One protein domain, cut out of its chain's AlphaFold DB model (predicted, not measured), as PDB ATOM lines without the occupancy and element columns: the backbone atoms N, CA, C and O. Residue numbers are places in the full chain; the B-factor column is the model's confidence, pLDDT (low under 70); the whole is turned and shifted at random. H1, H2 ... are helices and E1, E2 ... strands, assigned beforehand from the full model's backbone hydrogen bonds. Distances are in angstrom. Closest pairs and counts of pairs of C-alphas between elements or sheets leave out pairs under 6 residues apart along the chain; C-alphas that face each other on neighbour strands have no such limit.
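This is residues 26 to 165 and 300 to 333 of the 334 residues of an uncharacterized protein of Nocardia cerradoensis (UniProt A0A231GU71). A small three-stranded sheet, E1, E2 and E3, is sandwiched between two helices, H2 on one face and H4 on the other, and H1 packs crosswise on H2 with its residues 29 to 37. A long stretch with no named element, residues 90 to 149, loops round the E3 side, while the short H3 lies off one end of the strands. The printed part has 174 residues with four named helices and three named strands, in the order H1 E1 H2 E2 E3 H3 H4; the sheet runs E1 E2 E3, all parallel. The class is mixed, helices and strands, with under half of the residues in named elements. The whole is compact, with a radius of gyration of the C-alphas of 15.2 A and spans of 50 by 37 by 26 A.

In the sheet, E2 is residues 83 to 89, 17.7 A long, E1 residues 52 to 57, 17.0 A, and E3 residues 150 to 153. H2 is residues 59 to 73, 21.3 A, and H4 residues 316 to 331, 22.9 A, ending with C-alpha 331 at (57.117, -24.029, -30.399). H1, residues 26 to 46, is 30.3 A long and begins with C-alpha 26 at (35.222, -36.553, -61.701). H3 is residues 302 to 306.

E2 is the inner strand. E1 and E2 are parallel at 5 degrees, with N 54 and O 85 within hydrogen-bond range at 3.0 A. E2 and E3 are parallel at 11 degrees, with N 151 and O 86 at 2.8 A. H2 and H4 are on opposite faces of the sheet, in three layers, with helices on both faces. H2 has a height over the sheet of 8.8 A and lies over E1 and E2; its closest C-alphas to E2 are those of Ala 61 and Leu 88, 5.3 A. On the local plane it stands at 32 degrees to E1, only just slantwise to the strands. E1, H2 and E2 form a strand-helix-strand unit, two parallel neighbour strands with a helix between, whose crossover is right-handed. H4, at a height of 9.4 A, lies over E2 and runs along the strands, 9 degrees from E2 on the local plane; the C-alphas of Ala 87 and Gly 318 are the closest, 6.2 A. H1 touches H2 with residues 29 to 37 alone, at a steep tilt of 53 degrees, the same way; the closest C-alphas are those of Leu 33 and Ala 63, 4.8 A. H1 only grazes the sheet, with residues 36 to 44. H3 is not on the sheet and is apart from H1, H2 and H4. In H1, H2, H3 and H4 every O i to N i+4 pair is within hydrogen-bond range.

The C-alphas farthest apart are those of Gly 300 and Arg 333, 49.9 A. Residues 166 to 299 are not printed, and C-alphas 165 and 300 are 17.3 A apart across the cut. The link from E2 to E3 is long, with 60 residues. Mean pLDDT of the printed part is 96.0; residues 332 to 333 are under 70.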
ATOM      1  N   ALA A  26      33.832 -36.322 -61.322       95.44
ATOM      2  CA  ALA A  26      35.222 -36.553 -61.701       95.44
ATOM      3  C   ALA A  26      35.930 -35.250 -62.104       95.44
ATOM      4  O   ALA A  26      37.057 -35.011 -61.676       95.44
ATOM      5  N   GLU A  27      35.257 -34.381 -62.862       95.75
ATOM      6  CA  GLU A  27      35.777 -33.061 -63.241       95.75
ATOM      7  C   GLU A  27      35.980 -32.176 -62.005       95.75
ATOM      8  O   GLU A  27      37.068 -31.645 -61.788       95.75
ATOM      9  N   SER A  28      34.967 -32.105 -61.139       96.31
ATOM     10  CA  SER A  28      35.021 -31.342 -59.889       96.31
ATOM     11  C   SER A  28      36.150 -31.818 -58.961       96.31
ATOM     12  O   SER A  28      36.877 -31.003 -58.394       96.31
ATOM     13  N   ALA A  29      36.353 -33.133 -58.827       96.19
ATOM     14  CA  ALA A  29      37.434 -33.699 -58.020       96.19
ATOM     15  C   ALA A  29      38.831 -33.420 -58.614       96.19
ATOM     16  O   ALA A  29      39.781 -33.190 -57.862       96.19
ATOM     17  N   ILE A  30      38.967 -33.416 -59.946       95.88
ATOM     18  CA  ILE A  30      40.211 -33.033 -60.634       95.88
ATOM     19  C   ILE A  30      40.532 -31.558 -60.380       95.88
ATOM     20  O   ILE A  30      41.673 -31.234 -60.051       95.88
ATOM     21  N   GLU A  31      39.542 -30.671 -60.474       97.12
ATOM     22  CA  GLU A  31      39.735 -29.246 -60.194       97.12
ATOM     23  C   GLU A  31      40.093 -28.997 -58.721       97.12
ATOM     24  O   GLU A  31      40.991 -28.207 -58.434       97.12
ATOM     25  N   ALA A  32      39.473 -29.725 -57.786       97.44
ATOM     26  CA  ALA A  32      39.828 -29.663 -56.368       97.44
ATOM     27  C   ALA A  32      41.296 -30.042 -56.117       97.44
ATOM     28  O   ALA A  32      41.983 -29.359 -55.356       97.44
ATOM     29  N   LEU A  33      41.786 -31.108 -56.760       98.06
ATOM     30  CA  LEU A  33      43.187 -31.524 -56.665       98.06
ATOM     31  C   LEU A  33      44.123 -30.468 -57.266       98.06
ATOM     32  O   LEU A  33      45.080 -30.067 -56.612       98.06
ATOM     33  N   ALA A  34      43.812 -29.947 -58.454       98.12
ATOM     34  CA  ALA A  34      44.612 -28.894 -59.079       98.12
ATOM     35  C   ALA A  34      44.670 -27.615 -58.219       98.12
ATOM     36  O   ALA A  34      45.724 -26.991 -58.087       98.12
ATOM     37  N   GLY A  35      43.549 -27.242 -57.590       98.19
ATOM     38  CA  GLY A  35      43.484 -26.125 -56.651       98.19
ATOM     39  C   GLY A  35      44.297 -26.364 -55.376       98.19
ATOM     40  O   GLY A  35      44.970 -25.446 -54.903       98.19
ATOM     41  N   LEU A  36      44.282 -27.591 -54.836       98.00
ATOM     42  CA  LEU A  36      45.143 -27.996 -53.717       98.00
ATOM     43  C   LEU A  36      46.625 -27.889 -54.087       98.00
ATOM     44  O   LEU A  36      47.396 -27.309 -53.321       98.00
ATOM     45  N   ASP A  37      47.007 -28.397 -55.259       98.44
ATOM     46  CA  ASP A  37      48.391 -28.379 -55.732       98.44
ATOM     47  C   ASP A  37      48.916 -26.951 -55.894       98.44
ATOM     48  O   ASP A  37      50.004 -26.618 -55.409       98.44
ATOM     49  N   ALA A  38      48.121 -26.087 -56.530       98.31
ATOM     50  CA  ALA A  38      48.449 -24.679 -56.710       98.31
ATOM     51  C   ALA A  38      48.585 -23.962 -55.359       98.31
ATOM     52  O   ALA A  38      49.610 -23.336 -55.094       98.31
ATOM     53  N   ALA A  39      47.607 -24.121 -54.460       97.94
ATOM     54  CA  ALA A  39      47.635 -23.475 -53.151       97.94
ATOM     55  C   ALA A  39      48.835 -23.927 -52.302       97.94
ATOM     56  O   ALA A  39      49.497 -23.099 -51.676       97.94
ATOM     57  N   ALA A  40      49.145 -25.228 -52.288       98.00
ATOM     58  CA  ALA A  40      50.304 -25.758 -51.576       98.00
ATOM     59  C   ALA A  40      51.618 -25.192 -52.134       98.00
ATOM     60  O   ALA A  40      52.478 -24.759 -51.361       98.00
ATOM     61  N   THR A  41      51.748 -25.146 -53.464       98.31
ATOM     62  CA  THR A  41      52.916 -24.583 -54.160       98.31
ATOM     63  C   THR A  41      53.101 -23.109 -53.822       98.31
ATOM     64  O   THR A  41      54.196 -22.700 -53.428       98.31
ATOM     65  N   ASP A  42      52.035 -22.318 -53.931       98.06
ATOM     66  CA  ASP A  42      52.064 -20.874 -53.704       98.06
ATOM     67  C   ASP A  42      52.456 -20.548 -52.261       98.06
ATOM     68  O   ASP A  42      53.341 -19.721 -52.024       98.06
ATOM     69  N   ILE A  43      51.855 -21.238 -51.284       97.19
ATOM     70  CA  ILE A  43      52.143 -21.029 -49.859       97.19
ATOM     71  C   ILE A  43      53.596 -21.387 -49.539       97.19
ATOM     72  O   ILE A  43      54.289 -20.603 -48.889       97.19
ATOM     73  N   VAL A  44      54.078 -22.552 -49.985       97.31
ATOM     74  CA  VAL A  44      55.450 -22.996 -49.689       97.31
ATOM     75  C   VAL A  44      56.484 -22.143 -50.428       97.31
ATOM     76  O   VAL A  44      57.537 -21.849 -49.867       97.31
ATOM     77  N   THR A  45      56.181 -21.674 -51.639       97.88
ATOM     78  CA  THR A  45      57.058 -20.761 -52.389       97.88
ATOM     79  C   THR A  45      57.151 -19.398 -51.708       97.88
ATOM     80  O   THR A  45      58.247 -18.864 -51.541       97.88
ATOM     81  N   ALA A  46      56.020 -18.837 -51.273       97.50
ATOM     82  CA  ALA A  46      55.995 -17.554 -50.580       97.50
ATOM     83  C   ALA A  46      56.594 -17.637 -49.167       97.50
ATOM     84  O   ALA A  46      57.169 -16.665 -48.676       97.50
ATOM     85  N   CYS A  47      56.439 -18.776 -48.487       96.12
ATOM     86  CA  CYS A  47      56.857 -18.977 -47.104       96.12
ATOM     87  C   CYS A  47      57.481 -20.376 -46.911       96.12
ATOM     88  O   CYS A  47      56.810 -21.262 -46.371       96.12
ATOM     89  N   PRO A  48      58.769 -20.574 -47.268       95.31
ATOM     90  CA  PRO A  48      59.419 -21.893 -47.269       95.31
ATOM     91  C   PRO A  48      59.419 -22.629 -45.924       95.31
ATOM     92  O   PRO A  48      59.432 -23.858 -45.898       95.31
ATOM     93  N   ASP A  49      59.354 -21.903 -44.807       93.00
ATOM     94  CA  ASP A  49      59.329 -22.472 -43.451       93.00
ATOM     95  C   ASP A  49      57.910 -22.808 -42.952       93.00
ATOM     96  O   ASP A  49      57.699 -23.052 -41.758       93.00
ATOM     97  N   THR A  50      56.902 -22.733 -43.821       94.88
ATOM     98  CA  THR A  50      55.512 -23.061 -43.482       94.88
ATOM     99  C   THR A  50      55.280 -24.559 -43.590       94.88
ATOM    100  O   THR A  50      55.632 -25.179 -44.591       94.88
ATOM    101  N   LEU A  51      54.643 -25.126 -42.565       97.38
ATOM    102  CA  LEU A  51      54.053 -26.458 -42.629       97.38
ATOM    103  C   LEU A  51      52.575 -26.344 -43.011       97.38
ATOM    104  O   LEU A  51      51.871 -25.451 -42.536       97.38
ATOM    105  N   LEU A  52      52.106 -27.270 -43.837       98.06
ATOM    106  CA  LEU A  52      50.729 -27.386 -44.296       98.06
ATOM    107  C   LEU A  52      50.014 -28.492 -43.521       98.06
ATOM    108  O   LEU A  52      50.575 -29.561 -43.297       98.06
ATOM    109  N   ALA A  53      48.760 -28.264 -43.147       98.25
ATOM    110  CA  ALA A  53      47.881 -29.300 -42.619       98.25
ATOM    111  C   ALA A  53      46.558 -29.289 -43.386       98.25
ATOM    112  O   ALA A  53      46.114 -28.232 -43.836       98.25
ATOM    113  N   GLY A  54      45.944 -30.461 -43.548       97.88
ATOM    114  CA  GLY A  54      44.732 -30.635 -44.345       97.88
ATOM    115  C   GLY A  54      43.592 -31.243 -43.539       97.88
ATOM    116  O   GLY A  54      43.792 -32.195 -42.789       97.88
ATOM    117  N   VAL A  55      42.380 -30.728 -43.730       98.00
ATOM    118  CA  VAL A  55      41.144 -31.383 -43.291       98.00
ATOM    119  C   VAL A  55      40.193 -31.411 -44.472       98.00
ATOM    120  O   VAL A  55      39.964 -30.373 -45.090       98.00
ATOM    121  N   ALA A  56      39.660 -32.581 -44.801       98.25
ATOM    122  CA  ALA A  56      38.849 -32.738 -45.997       98.25
ATOM    123  C   ALA A  56      37.736 -33.774 -45.812       98.25
ATOM    124  O   ALA A  56      37.863 -34.701 -45.011       98.25
ATOM    125  N   TYR A  57      36.640 -33.604 -46.551       97.88
ATOM    126  CA  TYR A  57      35.430 -34.419 -46.447       97.88
ATOM    127  C   TYR A  57      34.924 -34.835 -47.834       97.88
ATOM    128  O   TYR A  57      34.912 -34.006 -48.748       97.88
ATOM    129  N   SER A  58      34.474 -36.086 -47.978       97.31
ATOM    130  CA  SER A  58      33.787 -36.597 -49.174       97.31
ATOM    131  C   SER A  58      34.610 -36.356 -50.456       97.31
ATOM    132  O   SER A  58      35.778 -36.738 -50.506       97.31
ATOM    133  N   GLN A  59      34.074 -35.680 -51.476       96.44
ATOM    134  CA  GLN A  59      34.814 -35.329 -52.703       96.44
ATOM    135  C   GLN A  59      36.131 -34.582 -52.423       96.44
ATOM    136  O   GLN A  59      37.157 -34.859 -53.043       96.44
ATOM    137  N   GLY A  60      36.134 -33.669 -51.448       97.69
ATOM    138  CA  GLY A  60      37.350 -32.971 -51.034       97.69
ATOM    139  C   GLY A  60      38.347 -33.903 -50.344       97.69
ATOM    140  O   GLY A  60      39.555 -33.725 -50.496       97.69
ATOM    141  N   ALA A  61      37.863 -34.915 -49.609       98.50
ATOM    142  CA  ALA A  61      38.725 -35.941 -49.021       98.50
ATOM    143  C   ALA A  61      39.399 -36.787 -50.100       98.50
ATOM    144  O   ALA A  61      40.577 -37.083 -49.946       98.50
ATOM    145  N   GLN A  62      38.708 -37.079 -51.206       98.00
ATOM    146  CA  GLN A  62      39.325 -37.736 -52.359       98.00
ATOM    147  C   GLN A  62      40.481 -36.904 -52.928       98.00
ATOM    148  O   GLN A  62      41.598 -37.392 -53.082       98.00
ATOM    149  N   ALA A  63      40.240 -35.616 -53.191       98.25
ATOM    150  CA  ALA A  63      41.267 -34.727 -53.726       98.25
ATOM    151  C   ALA A  63      42.469 -34.594 -52.772       98.25
ATOM    152  O   ALA A  63      43.617 -34.703 -53.198       98.25
ATOM    153  N   MET A  64      42.220 -34.439 -51.467       98.69
ATOM    154  CA  MET A  64      43.272 -34.373 -50.449       98.69
ATOM    155  C   MET A  64      44.017 -35.707 -50.278       98.69
ATOM    156  O   MET A  64      45.224 -35.700 -50.036       98.69
ATOM    157  N   ALA A  65      43.339 -36.851 -50.418       98.50
ATOM    158  CA  ALA A  65      43.974 -38.167 -50.396       98.50
ATOM    159  C   ALA A  65      44.954 -38.320 -51.561       98.50
ATOM    160  O   ALA A  65      46.103 -38.693 -51.334       98.50
ATOM    161  N   ARG A  66      44.540 -37.934 -52.772       97.94
ATOM    162  CA  ARG A  66      45.389 -37.959 -53.971       97.94
ATOM    163  C   ARG A  66      46.581 -37.016 -53.861       97.94
ATOM    164  O   ARG A  66      47.705 -37.422 -54.146       97.94
ATOM    165  N   PHE A  67      46.365 -35.801 -53.358       98.62
ATOM    166  CA  PHE A  67      47.452 -34.882 -53.005       98.62
ATOM    167  C   PHE A  67      48.445 -35.543 -52.032       98.62
ATOM    168  O   PHE A  67      49.657 -35.538 -52.256       98.62
ATOM    169  N   ALA A  68      47.940 -36.170 -50.965       98.56
ATOM    170  CA  ALA A  68      48.763 -36.835 -49.959       98.56
ATOM    171  C   ALA A  68      49.537 -38.038 -50.525       98.56
ATOM    172  O   ALA A  68      50.707 -38.219 -50.189       98.56
ATOM    173  N   GLN A  69      48.918 -38.847 -51.386       98.31
ATOM    174  CA  GLN A  69      49.568 -39.965 -52.078       98.31
ATOM    175  C   GLN A  69      50.709 -39.458 -52.974       98.31
ATOM    176  O   GLN A  69      51.835 -39.940 -52.853       98.31
ATOM    177  N   GLN A  70      50.467 -38.429 -53.796       98.00
ATOM    178  CA  GLN A  70      51.487 -37.841 -54.674       98.00
ATOM    179  C   GLN A  70      52.658 -37.251 -53.882       98.00
ATOM    180  O   GLN A  70      53.821 -37.560 -54.154       98.00
ATOM    181  N   VAL A  71      52.373 -36.430 -52.867       98.62
ATOM    182  CA  VAL A  71      53.407 -35.862 -51.992       98.62
ATOM    183  C   VAL A  71      54.169 -36.978 -51.282       98.62
ATOM    184  O   VAL A  71      55.395 -36.980 -51.285       98.62
ATOM    185  N   GLY A  72      53.465 -37.965 -50.726       98.31
ATOM    186  CA  GLY A  72      54.049 -39.110 -50.035       98.31
ATOM    187  C   GLY A  72      54.932 -39.998 -50.912       98.31
ATOM    188  O   GLY A  72      55.906 -40.561 -50.406       98.31
ATOM    189  N   ALA A  73      54.626 -40.094 -52.207       97.94
ATOM    190  CA  ALA A  73      55.433 -40.779 -53.216       97.94
ATOM    191  C   ALA A  73      56.608 -39.929 -53.740       97.94
ATOM    192  O   ALA A  73      57.462 -40.439 -54.463       97.94
ATOM    193  N   GLY A  74      56.678 -38.643 -53.377       97.56
ATOM    194  CA  GLY A  74      57.702 -37.709 -53.849       97.56
ATOM    195  C   GLY A  74      57.449 -37.149 -55.252       97.56
ATOM    196  O   GLY A  74      58.343 -36.527 -55.819       97.56
ATOM    197  N   SER A  75      56.252 -37.353 -55.811       96.75
ATOM    198  CA  SER A  75      55.826 -36.808 -57.106       96.75
ATOM    199  C   SER A  75      54.864 -35.622 -56.980       96.75
ATOM    200  O   SER A  75      54.375 -35.129 -57.993       96.75
ATOM    201  N   GLY A  76      54.541 -35.206 -55.752       96.44
ATOM    202  CA  GLY A  76      53.641 -34.090 -55.468       96.44
ATOM    203  C   GLY A  76      54.302 -32.712 -55.606       96.44
ATOM    204  O   GLY A  76      55.520 -32.609 -55.763       96.44
ATOM    205  N   PRO A  77      53.509 -31.633 -55.504       97.38
ATOM    206  CA  PRO A  77      53.963 -30.256 -55.740       97.38
ATOM    207  C   PRO A  77      54.892 -29.707 -54.646       97.38
ATOM    208  O   PRO A  77      55.579 -28.705 -54.843       97.38
ATOM    209  N   VAL A  78      54.911 -30.348 -53.476       98.50
ATOM    210  CA  VAL A  78      55.741 -29.979 -52.325       98.50
ATOM    211  C   VAL A  78      56.378 -31.224 -51.718       98.50
ATOM    212  O   VAL A  78      55.883 -32.340 -51.877       98.50
ATOM    213  N   ALA A  79      57.478 -31.037 -50.994       98.25
ATOM    214  CA  ALA A  79      58.158 -32.137 -50.326       98.25
ATOM    215  C   ALA A  79      57.338 -32.679 -49.126       98.25
ATOM    216  O   ALA A  79      56.643 -31.908 -48.454       98.25
ATOM    217  N   PRO A  80      57.426 -33.990 -48.809       98.44
ATOM    218  CA  PRO A  80      56.671 -34.596 -47.708       98.44
ATOM    219  C   PRO A  80      56.916 -33.960 -46.337       98.44
ATOM    220  O   PRO A  80      56.062 -34.058 -45.458       98.44
ATOM    221  N   ASP A  81      58.076 -33.344 -46.115       97.69
ATOM    222  CA  ASP A  81      58.429 -32.648 -44.874       97.69
ATOM    223  C   ASP A  81      57.670 -31.322 -44.694       97.69
ATOM    224  O   ASP A  81      57.649 -30.778 -43.594       97.69
ATOM    225  N   LYS A  82      56.978 -30.831 -45.729       98.19
ATOM    226  CA  LYS A  82      56.077 -29.674 -45.629       98.19
ATOM    227  C   LYS A  82      54.698 -30.014 -45.084       98.19
ATOM    228  O   LYS A  82      53.956 -29.099 -44.754       98.19
ATOM    229  N   ILE A  83      54.339 -31.289 -44.950       98.62
ATOM    230  CA  ILE A  83      53.009 -31.690 -44.477       98.62
ATOM    231  C   ILE A  83      53.047 -32.002 -42.974       98.62
ATOM    232  O   ILE A  83      53.616 -33.001 -42.551       98.62
ATOM    233  N   ALA A  84      52.426 -31.182 -42.133       98.31
ATOM    234  CA  ALA A  84      52.300 -31.450 -40.700       98.31
ATOM    235  C   ALA A  84      51.364 -32.635 -40.414       98.31
ATOM    236  O   ALA A  84      51.706 -33.507 -39.619       98.31
ATOM    237  N   GLY A  85      50.207 -32.685 -41.076       98.62
ATOM    238  CA  GLY A  85      49.253 -33.784 -40.946       98.62
ATOM    239  C   GLY A  85      47.968 -33.558 -41.738       98.62
ATOM    240  O   GLY A  85      47.627 -32.423 -42.071       98.62
ATOM    241  N   ILE A  86      47.264 -34.641 -42.063       98.81
ATOM    242  CA  ILE A  86      46.041 -34.623 -42.876       98.81
ATOM    243  C   ILE A  86      44.962 -35.476 -42.206       98.81
ATOM    244  O   ILE A  86      45.205 -36.639 -41.900       98.81
ATOM    245  N   ALA A  87      43.765 -34.923 -42.015       98.56
ATOM    246  CA  ALA A  87      42.581 -35.654 -41.572       98.56
ATOM    247  C   ALA A  87      41.536 -35.725 -42.696       98.56
ATOM    248  O   ALA A  87      41.032 -34.702 -43.164       98.56
ATOM    249  N   LEU A  88      41.204 -36.941 -43.112       98.69
ATOM    250  CA  LEU A  88      40.233 -37.245 -44.152       98.69
ATOM    251  C   LEU A  88      38.972 -37.827 -43.518       98.69
ATOM    252  O   LEU A  88      39.051 -38.646 -42.602       98.69
ATOM    253  N   TYR A  89      37.817 -37.417 -44.024       98.56
ATOM    254  CA  TYR A  89      36.518 -37.935 -43.619       98.56
ATOM    255  C   TYR A  89      35.736 -38.363 -44.851       98.56
ATOM    256  O   TYR A  89      35.665 -37.621 -45.828       98.56
ATOM    257  N   ALA A  90      35.126 -39.543 -44.799       98.38
ATOM    258  CA  ALA A  90      34.354 -40.085 -45.917       98.38
ATOM    259  C   ALA A  90      35.157 -40.167 -47.231       98.38
ATOM    260  O   ALA A  90      34.619 -39.880 -48.295       98.38
ATOM    261  N   ASN A  91      36.443 -40.534 -47.151       98.56
ATOM    262  CA  ASN A  91      37.346 -40.601 -48.300       98.56
ATOM    263  C   ASN A  91      36.936 -41.701 -49.309       98.56
ATOM    264  O   ASN A  91      37.039 -42.888 -48.978       98.56
ATOM    265  N   PRO A  92      36.541 -41.346 -50.547       98.25
ATOM    266  CA  PRO A  92      36.247 -42.305 -51.614       98.25
ATOM    267  C   PRO A  92      37.445 -43.144 -52.060       98.25
ATOM    268  O   PRO A  92      37.241 -44.232 -52.591       98.25
ATOM    269  N   ASP A  93      38.669 -42.686 -51.784       97.62
ATOM    270  CA  ASP A  93      39.915 -43.399 -52.085       97.62
ATOM    271  C   ASP A  93      40.463 -44.148 -50.851       97.62
ATOM    272  O   ASP A  93      41.628 -44.541 -50.821       97.62
ATOM    273  N   ARG A  94      39.653 -44.340 -49.794       98.19
ATOM    274  CA  ARG A  94      40.103 -45.010 -48.562       98.19
ATOM    275  C   ARG A  94      40.669 -46.400 -48.865       98.19
ATOM    276  O   ARG A  94      39.999 -47.247 -49.457       98.19
ATOM    277  N   LEU A  95      41.864 -46.664 -48.342       96.75
ATOM    278  CA  LEU A  95      42.554 -47.941 -48.507       96.75
ATOM    279  C   LEU A  95      41.722 -49.151 -48.022       96.75
ATOM    280  O   LEU A  95      41.062 -49.066 -46.975       96.75
ATOM    281  N   PRO A  96      41.790 -50.305 -48.717       95.19
ATOM    282  CA  PRO A  96      41.059 -51.509 -48.334       95.19
ATOM    283  C   PRO A  96      41.374 -51.970 -46.912       95.19
ATOM    284  O   PRO A  96      42.534 -52.173 -46.556       95.19
ATOM    285  N   ASN A  97      40.327 -52.145 -46.100       93.62
ATOM    286  CA  ASN A  97      40.398 -52.632 -44.719       93.62
ATOM    287  C   ASN A  97      41.453 -51.904 -43.860       93.62
ATOM    288  O   ASN A  97      42.077 -52.484 -42.967       93.62
ATOM    289  N   SER A  98      41.650 -50.613 -44.139       94.69
ATOM    290  CA  SER A  98      42.684 -49.806 -43.501       94.69
ATOM    291  C   SER A  98      42.303 -49.388 -42.073       94.69
ATOM    292  O   SER A  98      41.148 -49.020 -41.829       94.69
ATOM    293  N   PRO A  99      43.266 -49.365 -41.125       95.88
ATOM    294  CA  PRO A  99      43.092 -48.659 -39.859       95.88
ATOM    295  C   PRO A  99      42.933 -47.147 -40.090       95.88
ATOM    296  O   PRO A  99      43.265 -46.635 -41.160       95.88
ATOM    297  N   VAL A 100      42.490 -46.428 -39.051       96.62
ATOM    298  CA  VAL A 100      42.291 -44.969 -39.115       96.62
ATOM    299  C   VAL A 100      43.591 -44.208 -39.364       96.62
ATOM    300  O   VAL A 100      43.540 -43.153 -39.971       96.62
ATOM    301  N   ILE A 101      44.749 -44.720 -38.935       97.56
ATOM    302  CA  ILE A 101      46.065 -44.216 -39.360       97.56
ATOM    303  C   ILE A 101      46.612 -45.209 -40.393       97.56
ATOM    304  O   ILE A 101      47.156 -46.250 -40.004       97.56
ATOM    305  N   PRO A 102      46.438 -44.952 -41.701       96.62
ATOM    306  CA  PRO A 102      46.720 -45.941 -42.732       96.62
ATOM    307  C   PRO A 102      48.200 -46.332 -42.757       96.62
ATOM    308  O   PRO A 102      49.080 -45.511 -42.504       96.62
ATOM    309  N   GLY A 103      48.475 -47.615 -43.004       94.25
ATOM    310  CA  GLY A 103      49.831 -48.179 -42.950       94.25
ATOM    311  C   GLY A 103      50.391 -48.404 -41.535       94.25
ATOM    312  O   GLY A 103      51.516 -48.885 -41.399       94.25
ATOM    313  N   ARG A 104      49.625 -48.104 -40.473       93.25
ATOM    314  CA  ARG A 104      50.045 -48.263 -39.069       93.25
ATOM    315  C   ARG A 104      48.999 -49.006 -38.212       93.25
ATOM    316  O   ARG A 104      48.338 -48.397 -37.367       93.25
ATOM    317  N   PRO A 105      48.812 -50.328 -38.389       92.38
ATOM    318  CA  PRO A 105      47.843 -51.092 -37.601       92.38
ATOM    319  C   PRO A 105      48.068 -50.949 -36.088       92.38
ATOM    320  O   PRO A 105      49.179 -51.124 -35.595       92.38
ATOM    321  N   GLY A 106      47.005 -50.625 -35.347       91.44
ATOM    322  CA  GLY A 106      47.038 -50.456 -33.888       91.44
ATOM    323  C   GLY A 106      47.589 -49.113 -33.388       91.44
ATOM    324  O   GLY A 106      47.483 -48.826 -32.194       91.44
ATOM    325  N   GLN A 107      48.135 -48.264 -34.265       95.12
ATOM    326  CA  GLN A 107      48.554 -46.916 -33.888       95.12
ATOM    327  C   GLN A 107      47.322 -46.034 -33.645       95.12
ATOM    328  O   GLN A 107      46.396 -45.994 -34.449       95.12
ATOM    329  N   THR A 108      47.321 -45.323 -32.516       96.38
ATOM    330  CA  THR A 108      46.239 -44.394 -32.125       96.38
ATOM    331  C   THR A 108      46.732 -42.967 -31.918       96.38
ATOM    332  O   THR A 108      45.923 -42.065 -31.753       96.38
ATOM    333  N   VAL A 109      48.045 -42.745 -31.917       97.88
ATOM    334  CA  VAL A 109      48.674 -41.428 -31.766       97.88
ATOM    335  C   VAL A 109      49.379 -41.118 -33.084       97.88
ATOM    336  O   VAL A 109      50.212 -41.935 -33.479       97.88
ATOM    337  N   PRO A 110      49.051 -40.024 -33.787       97.81
ATOM    338  CA  PRO A 110      49.737 -39.649 -35.022       97.81
ATOM    339  C   PRO A 110      51.227 -39.365 -34.813       97.81
ATOM    340  O   PRO A 110      51.654 -38.997 -33.718       97.81
ATOM    341  N   ASP A 111      52.008 -39.502 -35.880       97.81
ATOM    342  CA  ASP A 111      53.414 -39.103 -35.889       97.81
ATOM    343  C   ASP A 111      53.512 -37.561 -35.789       97.81
ATOM    344  O   ASP A 111      52.619 -36.843 -36.260       97.81
ATOM    345  N   PRO A 112      54.571 -37.017 -35.162       97.81
ATOM    346  CA  PRO A 112      54.731 -35.576 -35.004       97.81
ATOM    347  C   PRO A 112      54.935 -34.860 -36.343       97.81
ATOM    348  O   PRO A 112      55.425 -35.437 -37.318       97.81
ATOM    349  N   ALA A 113      54.616 -33.563 -36.371       97.25
ATOM    350  CA  ALA A 113      54.928 -32.724 -37.519       97.25
ATOM    351  C   ALA A 113      56.456 -32.653 -37.737       97.25
ATOM    352  O   ALA A 113      57.202 -32.578 -36.750       97.25
ATOM    353  N   PRO A 114      56.938 -32.632 -38.994       96.44
ATOM    354  CA  PRO A 114      58.364 -32.529 -39.295       96.44
ATOM    355  C   PRO A 114      59.040 -31.355 -38.578       96.44
ATOM    356  O   PRO A 114      58.489 -30.261 -38.491       96.44
ATOM    357  N   GLY A 115      60.232 -31.602 -38.033       94.31
ATOM    358  CA  GLY A 115      61.005 -30.617 -37.269       94.31
ATOM    359  C   GLY A 115      60.534 -30.405 -35.825       94.31
ATOM    360  O   GLY A 115      61.305 -29.921 -35.006       94.31
ATOM    361  N   THR A 116      59.319 -30.813 -35.454       94.94
ATOM    362  CA  THR A 116      58.773 -30.548 -34.113       94.94
ATOM    363  C   THR A 116      59.114 -31.639 -33.091       94.94
ATOM    364  O   THR A 116      59.391 -32.784 -33.443       94.94
ATOM    365  N   GLY A 117      59.053 -31.293 -31.798       93.44
ATOM    366  CA  GLY A 117      59.199 -32.259 -30.700       93.44
ATOM    367  C   GLY A 117      57.964 -33.139 -30.459       93.44
ATOM    368  O   GLY A 117      58.076 -34.157 -29.783       93.44
ATOM    369  N   GLY A 118      56.796 -32.768 -30.999       96.69
ATOM    370  CA  GLY A 118      55.587 -33.598 -30.961       96.69
ATOM    371  C   GLY A 118      54.897 -33.741 -29.605       96.69
ATOM    372  O   GLY A 118      54.098 -34.662 -29.439       96.69
ATOM    373  N   ALA A 119      55.230 -32.915 -28.610       97.62
ATOM    374  CA  ALA A 119      54.749 -33.101 -27.242       97.62
ATOM    375  C   ALA A 119      53.223 -32.951 -27.140       97.62
ATOM    376  O   ALA A 119      52.578 -33.723 -26.427       97.62
ATOM    377  N   ALA A 120      52.639 -31.995 -27.867       97.75
ATOM    378  CA  ALA A 120      51.194 -31.830 -27.920       97.75
ATOM    379  C   ALA A 120      50.537 -32.963 -28.717       97.75
ATOM    380  O   ALA A 120      49.536 -33.525 -28.268       97.75
ATOM    381  N   VAL A 121      51.103 -33.336 -29.872       98.12
ATOM    382  CA  VAL A 121      50.581 -34.436 -30.704       98.12
ATOM    383  C   VAL A 121      50.582 -35.759 -29.935       98.12
ATOM    384  O   VAL A 121      49.594 -36.488 -29.982       98.12
ATOM    385  N   ALA A 122      51.624 -36.034 -29.146       97.94
ATOM    386  CA  ALA A 122      51.742 -37.244 -28.332       97.94
ATOM    387  C   ALA A 122      50.630 -37.397 -27.272       97.94
ATOM    388  O   ALA A 122      50.383 -38.504 -26.786       97.94
ATOM    389  N   ALA A 123      49.948 -36.303 -26.915       97.75
ATOM    390  CA  ALA A 123      48.818 -36.308 -25.989       97.75
ATOM    391  C   ALA A 123      47.460 -36.565 -26.676       97.75
ATOM    392  O   ALA A 123      46.465 -36.792 -25.985       97.75
ATOM    393  N   VAL A 124      47.396 -36.552 -28.013       97.56
ATOM    394  CA  VAL A 124      46.157 -36.755 -28.774       97.56
ATOM    395  C   VAL A 124      46.027 -38.209 -29.213       97.56
ATOM    396  O   VAL A 124      46.937 -38.787 -29.803       97.56
ATOM    397  N   ARG A 125      44.853 -38.799 -28.965       97.06
ATOM    398  CA  ARG A 125      44.500 -40.135 -29.456       97.06
ATOM    399  C   ARG A 125      43.349 -40.064 -30.449       97.06
ATOM    400  O   ARG A 125      42.290 -39.520 -30.143       97.06
ATOM    401  N   ILE A 126      43.541 -40.680 -31.606       95.44
ATOM    402  CA  ILE A 126      42.503 -40.952 -32.591       95.44
ATOM    403  C   ILE A 126      41.927 -42.333 -32.278       95.44
ATOM    404  O   ILE A 126      42.574 -43.358 -32.481       95.44
ATOM    405  N   LEU A 127      40.718 -42.331 -31.718       93.56
ATOM    406  CA  LEU A 127      40.009 -43.530 -31.254       93.56
ATOM    407  C   LEU A 127      38.765 -43.835 -32.094       93.56
ATOM    408  O   LEU A 127      37.909 -44.615 -31.677       93.56
ATOM    409  N   ASN A 128      38.642 -43.200 -33.261       94.25
ATOM    410  CA  ASN A 128      37.587 -43.518 -34.210       94.25
ATOM    411  C   ASN A 128      37.659 -45.018 -34.547       94.25
ATOM    412  O   ASN A 128      38.760 -45.547 -34.738       94.25
ATOM    413  N   PRO A 129      36.520 -45.723 -34.588       92.19
ATOM    414  CA  PRO A 129      36.524 -47.130 -34.950       92.19
ATOM    415  C   PRO A 129      36.951 -47.287 -36.417       92.19
ATOM    416  O   PRO A 129      36.602 -46.439 -37.243       92.19
ATOM    417  N   PRO A 130      37.682 -48.356 -36.770       91.31
ATOM    418  CA  PRO A 130      37.895 -48.687 -38.171       91.31
ATOM    419  C   PRO A 130      36.562 -49.084 -38.822       91.31
ATOM    420  O   PRO A 130      35.704 -49.694 -38.182       91.31
ATOM    421  N   ALA A 131      36.416 -48.772 -40.106       94.62
ATOM    422  CA  ALA A 131      35.344 -49.288 -40.953       94.62
ATOM    423  C   ALA A 131      35.848 -50.504 -41.746       94.62
ATOM    424  O   ALA A 131      37.035 -50.566 -42.075       94.62
ATOM    425  N   ALA A 132      34.967 -51.449 -42.077       94.44
ATOM    426  CA  ALA A 132      35.308 -52.536 -43.004       94.44
ATOM    427  C   ALA A 132      35.135 -52.107 -44.474       94.44
ATOM    428  O   ALA A 132      34.440 -51.128 -44.766       94.44
ATOM    429  N   GLY A 133      35.728 -52.855 -45.404       95.88
ATOM    430  CA  GLY A 133      35.667 -52.560 -46.837       95.88
ATOM    431  C   GLY A 133      36.697 -51.517 -47.270       95.88
ATOM    432  O   GLY A 133      37.645 -51.222 -46.536       95.88
ATOM    433  N   SER A 134      36.478 -50.871 -48.412       97.50
ATOM    434  CA  SER A 134      37.352 -49.833 -48.989       97.50
ATOM    435  C   SER A 134      36.572 -48.572 -49.356       97.50
ATOM    436  O   SER A 134      35.348 -48.560 -49.303       97.50
ATOM    437  N   GLY A 135      37.252 -47.514 -49.777       98.12
ATOM    438  CA  GLY A 135      36.609 -46.451 -50.538       98.12
ATOM    439  C   GLY A 135      36.044 -46.982 -51.860       98.12
ATOM    440  O   GLY A 135      36.545 -47.976 -52.401       98.12
ATOM    441  N   ILE A 136      34.971 -46.364 -52.354       97.88
ATOM    442  CA  ILE A 136      34.286 -46.793 -53.579       97.88
ATOM    443  C   ILE A 136      35.133 -46.583 -54.841       97.88
ATOM    444  O   ILE A 136      34.986 -47.343 -55.793       97.88
ATOM    445  N   ALA A 137      36.035 -45.604 -54.809       96.75
ATOM    446  CA  ALA A 137      36.944 -45.231 -55.889       96.75
ATOM    447  C   ALA A 137      38.414 -45.532 -55.531       96.75
ATOM    448  O   ALA A 137      39.332 -44.962 -56.115       96.75
ATOM    449  N   THR A 138      38.662 -46.420 -54.558       95.19
ATOM    450  CA  THR A 138      40.026 -46.780 -54.143       95.19
ATOM    451  C   THR A 138      40.877 -47.241 -55.330       95.19
ATOM    452  O   THR A 138      40.479 -48.119 -56.092       95.19
ATOM    453  N   ASP A 139      42.087 -46.703 -55.425       87.88
ATOM    454  CA  ASP A 139      43.159 -47.191 -56.301       87.88
ATOM    455  C   ASP A 139      44.112 -48.150 -55.562       87.88
ATOM    456  O   ASP A 139      44.828 -48.931 -56.183       87.88
ATOM    457  N   GLY A 140      44.051 -48.156 -54.225       89.06
ATOM    458  CA  GLY A 140      44.876 -49.006 -53.367       89.06
ATOM    459  C   GLY A 140      46.223 -48.379 -53.004       89.06
ATOM    460  O   GLY A 140      47.020 -49.025 -52.317       89.06
ATOM    461  N   ASP A 141      46.461 -47.128 -53.402       91.81
ATOM    462  CA  ASP A 141      47.726 -46.447 -53.175       91.81
ATOM    463  C   ASP A 141      47.814 -45.868 -51.759       91.81
ATOM    464  O   ASP A 141      46.929 -45.171 -51.257       91.81
ATOM    465  N   GLY A 142      48.919 -46.173 -51.080       94.81
ATOM    466  CA  GLY A 142      49.198 -45.659 -49.744       94.81
ATOM    467  C   GLY A 142      49.820 -44.266 -49.740       94.81
ATOM    468  O   GLY A 142      50.209 -43.712 -50.760       94.81
ATOM    469  N   TYR A 143      49.998 -43.713 -48.542       98.06
ATOM    470  CA  TYR A 143      50.488 -42.342 -48.366       98.06
ATOM    471  C   TYR A 143      52.017 -42.214 -48.300       98.06
ATOM    472  O   TYR A 143      52.526 -41.158 -47.930       98.06
ATOM    473  N   GLY A 144      52.773 -43.276 -48.606       97.50
ATOM    474  CA  GLY A 144      54.242 -43.251 -48.665       97.50
ATOM    475  C   GLY A 144      54.890 -42.591 -47.440       97.50
ATOM    476  O   GLY A 144      54.620 -42.975 -46.297       97.50
ATOM    477  N   ALA A 145      55.710 -41.562 -47.671       98.31
ATOM    478  CA  ALA A 145      56.396 -40.789 -46.632       98.31
ATOM    479  C   ALA A 145      55.460 -40.022 -45.669       98.31
ATOM    480  O   ALA A 145      55.918 -39.534 -44.632       98.31
ATOM    481  N   LEU A 146      54.166 -39.898 -45.980       98.50
ATOM    482  CA  LEU A 146      53.154 -39.317 -45.090       98.50
ATOM    483  C   LEU A 146      52.468 -40.359 -44.188       98.50
ATOM    484  O   LEU A 146      51.643 -39.983 -43.356       98.50
ATOM    485  N   THR A 147      52.806 -41.649 -44.298       97.94
ATOM    486  CA  THR A 147      52.331 -42.693 -43.370       97.94
ATOM    487  C   THR A 147      52.561 -42.269 -41.915       97.94
ATOM    488  O   THR A 147      53.654 -41.834 -41.564       97.94
ATOM    489  N   GLY A 148      51.533 -42.384 -41.068       97.56
ATOM    490  CA  GLY A 148      51.559 -41.896 -39.679       97.56
ATOM    491  C   GLY A 148      51.146 -40.429 -39.497       97.56
ATOM    492  O   GLY A 148      50.771 -40.043 -38.394       97.56
ATOM    493  N   ARG A 149      51.132 -39.628 -40.571       98.31
ATOM    494  CA  ARG A 149      50.664 -38.227 -40.599       98.31
ATOM    495  C   ARG A 149      49.373 -38.039 -41.401       98.31
ATOM    496  O   ARG A 149      48.965 -36.909 -41.650       98.31
ATOM    497  N   VAL A 150      48.709 -39.129 -41.781       98.56
ATOM    498  CA  VAL A 150      47.362 -39.125 -42.363       98.56
ATOM    499  C   VAL A 150      46.437 -39.914 -41.441       98.56
ATOM    500  O   VAL A 150      46.771 -41.033 -41.050       98.56
ATOM    501  N   ALA A 151      45.289 -39.336 -41.100       98.19
ATOM    502  CA  ALA A 151      44.178 -40.043 -40.482       98.19
ATOM    503  C   ALA A 151      43.015 -40.109 -41.475       98.19
ATOM    504  O   ALA A 151      42.548 -39.070 -41.929       98.19
ATOM    505  N   ASP A 152      42.551 -41.311 -41.801       98.25
ATOM    506  CA  ASP A 152      41.433 -41.556 -42.711       98.25
ATOM    507  C   ASP A 152      40.253 -42.146 -41.932       98.25
ATOM    508  O   ASP A 152      40.226 -43.324 -41.557       98.25
ATOM    509  N   VAL A 153      39.302 -41.278 -41.594       98.19
ATOM    510  CA  VAL A 153      38.160 -41.586 -40.740       98.19
ATOM    511  C   VAL A 153      36.951 -41.920 -41.607       98.19
ATOM    512  O   VAL A 153      36.432 -41.101 -42.369       98.19
ATOM    513  N   CYS A 154      36.424 -43.123 -41.413       98.06
ATOM    514  CA  CYS A 154      35.244 -43.598 -42.114       98.06
ATOM    515  C   CYS A 154      34.202 -44.115 -41.123       98.06
ATOM    516  O   CYS A 154      34.537 -44.860 -40.201       98.06
ATOM    517  N   THR A 155      32.938 -43.730 -41.308       97.00
ATOM    518  CA  THR A 155      31.840 -44.382 -40.595       97.00
ATOM    519  C   THR A 155      31.495 -45.668 -41.330       97.00
ATOM    520  O   THR A 155      31.194 -45.649 -42.518       97.00
ATOM    521  N   ASP A 156      31.526 -46.792 -40.618       95.19
ATOM    522  CA  ASP A 156      31.110 -48.087 -41.153       95.19
ATOM    523  C   ASP A 156      29.742 -47.983 -41.844       95.19
ATOM    524  O   ASP A 156      28.835 -47.432 -41.241       95.19
ATOM    525  N   GLY A 157      29.570 -48.461 -43.079       95.12
ATOM    526  CA  GLY A 157      28.291 -48.339 -43.804       95.12
ATOM    527  C   GLY A 157      28.064 -47.010 -44.547       95.12
ATOM    528  O   GLY A 157      27.059 -46.874 -45.242       95.12
ATOM    529  N   ASP A 158      28.986 -46.047 -44.465       97.75
ATOM    530  CA  ASP A 158      29.086 -44.973 -45.461       97.75
ATOM    531  C   ASP A 158      29.648 -45.561 -46.763       97.75
ATOM    532  O   ASP A 158      30.828 -45.898 -46.843       97.75
ATOM    533  N   LEU A 159      28.809 -45.706 -47.790       97.19
ATOM    534  CA  LEU A 159      29.187 -46.364 -49.045       97.19
ATOM    535  C   LEU A 159      30.346 -45.667 -49.774       97.19
ATOM    536  O   LEU A 159      31.077 -46.341 -50.494       97.19
ATOM    537  N   ALA A 160      30.536 -44.355 -49.587       97.25
ATOM    538  CA  ALA A 160      31.619 -43.629 -50.241       97.25
ATOM    539  C   ALA A 160      32.980 -44.139 -49.759       97.25
ATOM    540  O   ALA A 160      33.849 -44.439 -50.570       97.25
ATOM    541  N   CYS A 161      33.144 -44.298 -48.444       98.25
ATOM    542  CA  CYS A 161      34.412 -44.701 -47.846       98.25
ATOM    543  C   CYS A 161      34.447 -46.144 -47.347       98.25
ATOM    544  O   CYS A 161      35.517 -46.569 -46.950       98.25
ATOM    545  N   SER A 162      33.336 -46.886 -47.321       97.81
ATOM    546  CA  SER A 162      33.183 -48.224 -46.712       97.81
ATOM    547  C   SER A 162      32.489 -49.216 -47.660       97.81
ATOM    548  O   SER A 162      31.713 -50.070 -47.228       97.81
ATOM    549  N   ALA A 163      32.730 -49.109 -48.963       97.88
ATOM    550  CA  ALA A 163      32.206 -50.015 -49.976       97.88
ATOM    551  C   ALA A 163      32.610 -51.488 -49.724       97.88
ATOM    552  O   ALA A 163      33.740 -51.739 -49.291       97.88
ATOM    553  N   PRO A 164      31.720 -52.468 -49.999       97.12
ATOM    554  CA  PRO A 164      32.003 -53.893 -49.795       97.12
ATOM    555  C   PRO A 164      33.197 -54.376 -50.620       97.12
ATOM    556  O   PRO A 164      33.418 -53.890 -51.732       97.12
ATOM    557  N   ASP A 165      33.939 -55.361 -50.118       94.25
ATOM    558  CA  ASP A 165      35.151 -55.863 -50.773       94.25
ATOM    559  C   ASP A 165      34.831 -56.543 -52.117       94.25
ATOM    560  O   ASP A 165      35.473 -56.249 -53.126       94.25
ATOM    561  N   GLY A 300      21.764 -49.279 -45.336       92.31
ATOM    562  CA  GLY A 300      20.387 -48.766 -45.343       92.31
ATOM    563  C   GLY A 300      20.251 -47.295 -44.919       92.31
ATOM    564  O   GLY A 300      19.288 -46.632 -45.293       92.31
ATOM    565  N   ASP A 301      21.227 -46.771 -44.180       94.12
ATOM    566  CA  ASP A 301      21.324 -45.391 -43.700       94.12
ATOM    567  C   ASP A 301      22.584 -44.671 -44.227       94.12
ATOM    568  O   ASP A 301      23.012 -43.677 -43.639       94.12
ATOM    569  N   THR A 302      23.158 -45.130 -45.350       95.62
ATOM    570  CA  THR A 302      24.419 -44.612 -45.924       95.62
ATOM    571  C   THR A 302      24.476 -43.080 -45.992       95.62
ATOM    572  O   THR A 302      25.456 -42.480 -45.565       95.62
ATOM    573  N   VAL A 303      23.389 -42.411 -46.401       93.88
ATOM    574  CA  VAL A 303      23.317 -40.938 -46.484       93.88
ATOM    575  C   VAL A 303      23.443 -40.276 -45.108       93.88
ATOM    576  O   VAL A 303      24.103 -39.244 -44.971       93.88
ATOM    577  N   ALA A 304      22.819 -40.852 -44.079       95.88
ATOM    578  CA  ALA A 304      22.908 -40.335 -42.718       95.88
ATOM    579  C   ALA A 304      24.310 -40.559 -42.137       95.88
ATOM    580  O   ALA A 304      24.841 -39.672 -41.471       95.88
ATOM    581  N   ARG A 305      24.933 -41.706 -42.434       96.19
ATOM    582  CA  ARG A 305      26.313 -42.005 -42.025       96.19
ATOM    583  C   ARG A 305      27.318 -41.077 -42.694       96.19
ATOM    584  O   ARG A 305      28.150 -40.506 -41.995       96.19
ATOM    585  N   HIS A 306      27.162 -40.854 -43.997       96.81
ATOM    586  CA  HIS A 306      27.998 -39.950 -44.779       96.81
ATOM    587  C   HIS A 306      27.997 -38.534 -44.198       96.81
ATOM    588  O   HIS A 306      29.048 -37.958 -43.959       96.81
ATOM    589  N   ASN A 307      26.828 -37.997 -43.839       95.25
ATOM    590  CA  ASN A 307      26.719 -36.637 -43.298       95.25
ATOM    591  C   ASN A 307      26.871 -36.556 -41.762       95.25
ATOM    592  O   ASN A 307      26.788 -35.476 -41.177       95.25
ATOM    593  N   GLY A 308      27.073 -37.691 -41.086       94.94
ATOM    594  CA  GLY A 308      26.906 -37.821 -39.638       94.94
ATOM    595  C   GLY A 308      28.133 -37.482 -38.788       94.94
ATOM    596  O   GLY A 308      27.988 -37.393 -37.570       94.94
ATOM    597  N   TYR A 309      29.315 -37.273 -39.378       95.50
ATOM    598  CA  TYR A 309      30.608 -37.180 -38.672       95.50
ATOM    599  C   TYR A 309      30.658 -36.154 -37.531       95.50
ATOM    600  O   TYR A 309      31.248 -36.416 -36.481       95.50
ATOM    601  N   LEU A 310      30.036 -34.985 -37.714       93.31
ATOM    602  CA  LEU A 310      29.942 -33.979 -36.654       93.31
ATOM    603  C   LEU A 310      29.017 -34.460 -35.527       93.31
ATOM    604  O   LEU A 310      29.400 -34.449 -34.360       93.31
ATOM    605  N   SER A 311      27.812 -34.909 -35.882       93.25
ATOM    606  CA  SER A 311      26.791 -35.342 -34.919       93.25
ATOM    607  C   SER A 311      27.176 -36.603 -34.139       93.25
ATOM    608  O   SER A 311      26.750 -36.773 -33.001       93.25
ATOM    609  N   SER A 312      28.018 -37.461 -34.720       91.25
ATOM    610  CA  SER A 312      28.549 -38.669 -34.083       91.25
ATOM    611  C   SER A 312      29.828 -38.416 -33.277       91.25
ATOM    612  O   SER A 312      30.384 -39.352 -32.703       91.25
ATOM    613  N   GLY A 313      30.311 -37.167 -33.221       93.56
ATOM    614  CA  GLY A 313      31.514 -36.783 -32.476       93.56
ATOM    615  C   GLY A 313      32.831 -37.235 -33.114       93.56
ATOM    616  O   GLY A 313      33.892 -37.065 -32.515       93.56
ATOM    617  N   GLN A 314      32.797 -37.773 -34.334       94.69
ATOM    618  CA  GLN A 314      33.976 -38.328 -34.999       94.69
ATOM    619  C   GLN A 314      35.004 -37.275 -35.432       94.69
ATOM    620  O   GLN A 314      36.147 -37.638 -35.702       94.69
ATOM    621  N   LEU A 315      34.635 -35.990 -35.449       95.44
ATOM    622  CA  LEU A 315      35.558 -34.887 -35.740       95.44
ATOM    623  C   LEU A 315      36.445 -34.498 -34.544       95.44
ATOM    624  O   LEU A 315      37.462 -33.833 -34.729       95.44
ATOM    625  N   ALA A 316      36.076 -34.876 -33.313       94.75
ATOM    626  CA  ALA A 316      36.708 -34.346 -32.100       94.75
ATOM    627  C   ALA A 316      38.210 -34.666 -32.011       94.75
ATOM    628  O   ALA A 316      39.015 -33.796 -31.677       94.75
ATOM    629  N   SER A 317      38.595 -35.898 -32.349       93.50
ATOM    630  CA  SER A 317      39.991 -36.350 -32.364       93.50
ATOM    631  C   SER A 317      40.817 -35.625 -33.430       93.50
ATOM    632  O   SER A 317      41.933 -35.192 -33.147       93.50
ATOM    633  N   GLY A 318      40.260 -35.424 -34.628       95.56
ATOM    634  CA  GLY A 318      40.913 -34.670 -35.696       95.56
ATOM    635  C   GLY A 318      41.090 -33.194 -35.347       95.56
ATOM    636  O   GLY A 318      42.167 -32.648 -35.563       95.56
ATOM    637  N   VAL A 319      40.090 -32.554 -34.729       96.00
ATOM    638  CA  VAL A 319      40.203 -31.165 -34.242       96.00
ATOM    639  C   VAL A 319      41.293 -31.042 -33.175       96.00
ATOM    640  O   VAL A 319      42.129 -30.137 -33.248       96.00
ATOM    641  N   ALA A 320      41.324 -31.964 -32.208       97.44
ATOM    642  CA  ALA A 320      42.370 -32.002 -31.189       97.44
ATOM    643  C   ALA A 320      43.759 -32.180 -31.821       97.44
ATOM    644  O   ALA A 320      44.699 -31.480 -31.448       97.44
ATOM    645  N   TRP A 321      43.875 -33.056 -32.820       98.25
ATOM    646  CA  TRP A 321      45.132 -33.303 -33.518       98.25
ATOM    647  C   TRP A 321      45.607 -32.087 -34.320       98.25
ATOM    648  O   TRP A 321      46.753 -31.678 -34.155       98.25
ATOM    649  N   MET A 322      44.739 -31.448 -35.110       97.56
ATOM    650  CA  MET A 322      45.093 -30.228 -35.853       97.56
ATOM    651  C   MET A 322      45.518 -29.089 -34.914       97.56
ATOM    652  O   MET A 322      46.473 -28.365 -35.197       97.56
ATOM    653  N   THR A 323      44.862 -28.971 -33.756       97.00
ATOM    654  CA  THR A 323      45.237 -28.000 -32.716       97.00
ATOM    655  C   THR A 323      46.616 -28.313 -32.129       97.00
ATOM    656  O   THR A 323      47.439 -27.413 -31.964       97.00
ATOM    657  N   ALA A 324      46.893 -29.588 -31.848       97.81
ATOM    658  CA  ALA A 324      48.182 -30.037 -31.336       97.81
ATOM    659  C   ALA A 324      49.321 -29.820 -32.345       97.81
ATOM    660  O   ALA A 324      50.370 -29.304 -31.966       97.81
ATOM    661  N   LEU A 325      49.094 -30.113 -33.632       97.62
ATOM    662  CA  LEU A 325      50.050 -29.833 -34.709       97.62
ATOM    663  C   LEU A 325      50.404 -28.344 -34.765       97.62
ATOM    664  O   LEU A 325      51.580 -27.986 -34.822       97.62
ATOM    665  N   ALA A 326      49.397 -27.469 -34.704       95.75
ATOM    666  CA  ALA A 326      49.613 -26.026 -34.692       95.75
ATOM    667  C   ALA A 326      50.404 -25.563 -33.456       95.75
ATOM    668  O   ALA A 326      51.250 -24.671 -33.566       95.75
ATOM    669  N   HIS A 327      50.151 -26.167 -32.289       95.94
ATOM    670  CA  HIS A 327      50.873 -25.849 -31.061       95.94
ATOM    671  C   HIS A 327      52.352 -26.256 -31.140       95.94
ATOM    672  O   HIS A 327      53.224 -25.418 -30.896       95.94
ATOM    673  N   ASP A 328      52.636 -27.496 -31.547       96.00
ATOM    674  CA  ASP A 328      54.002 -28.016 -31.675       96.00
ATOM    675  C   ASP A 328      54.798 -27.259 -32.755       96.00
ATOM    676  O   ASP A 328      55.968 -26.925 -32.552       96.00
ATOM    677  N   ALA A 329      54.162 -26.903 -33.878       92.81
ATOM    678  CA  ALA A 329      54.792 -26.115 -34.939       92.81
ATOM    679  C   ALA A 329      55.130 -24.678 -34.503       92.81
ATOM    680  O   ALA A 329      56.126 -24.109 -34.954       92.81
ATOM    681  N   ALA A 330      54.332 -24.077 -33.612       88.19
ATOM    682  CA  ALA A 330      54.622 -22.754 -33.063       88.19
ATOM    683  C   ALA A 330      55.826 -22.770 -32.103       88.19
ATOM    684  O   ALA A 330      56.608 -21.821 -32.106       88.19
ATOM    685  N   GLY A 331      55.989 -23.845 -31.321       78.00
ATOM    686  CA  GLY A 331      57.117 -24.029 -30.399       78.00
ATOM    687  C   GLY A 331      58.442 -24.394 -31.079       78.00
ATOM    688  O   GLY A 331      59.496 -24.262 -30.473       78.00
ATOM    689  N   HIS A 332      58.421 -24.821 -32.343       64.94
ATOM    690  CA  HIS A 332      59.634 -25.153 -33.101       64.94
ATOM    691  C   HIS A 332      60.470 -23.921 -33.507       64.94
ATOM    692  O   HIS A 332      61.648 -24.052 -33.826       64.94
ATOM    693  N   ARG A 333      59.881 -22.717 -33.499       55.00
ATOM    694  CA  ARG A 333      60.553 -21.467 -33.908       55.00
ATOM    695  C   ARG A 333      61.238 -20.709 -32.758       55.00
ATOM    696  O   ARG A 333      61.634 -19.562 -32.967       55.00
TER     697      ARG A 333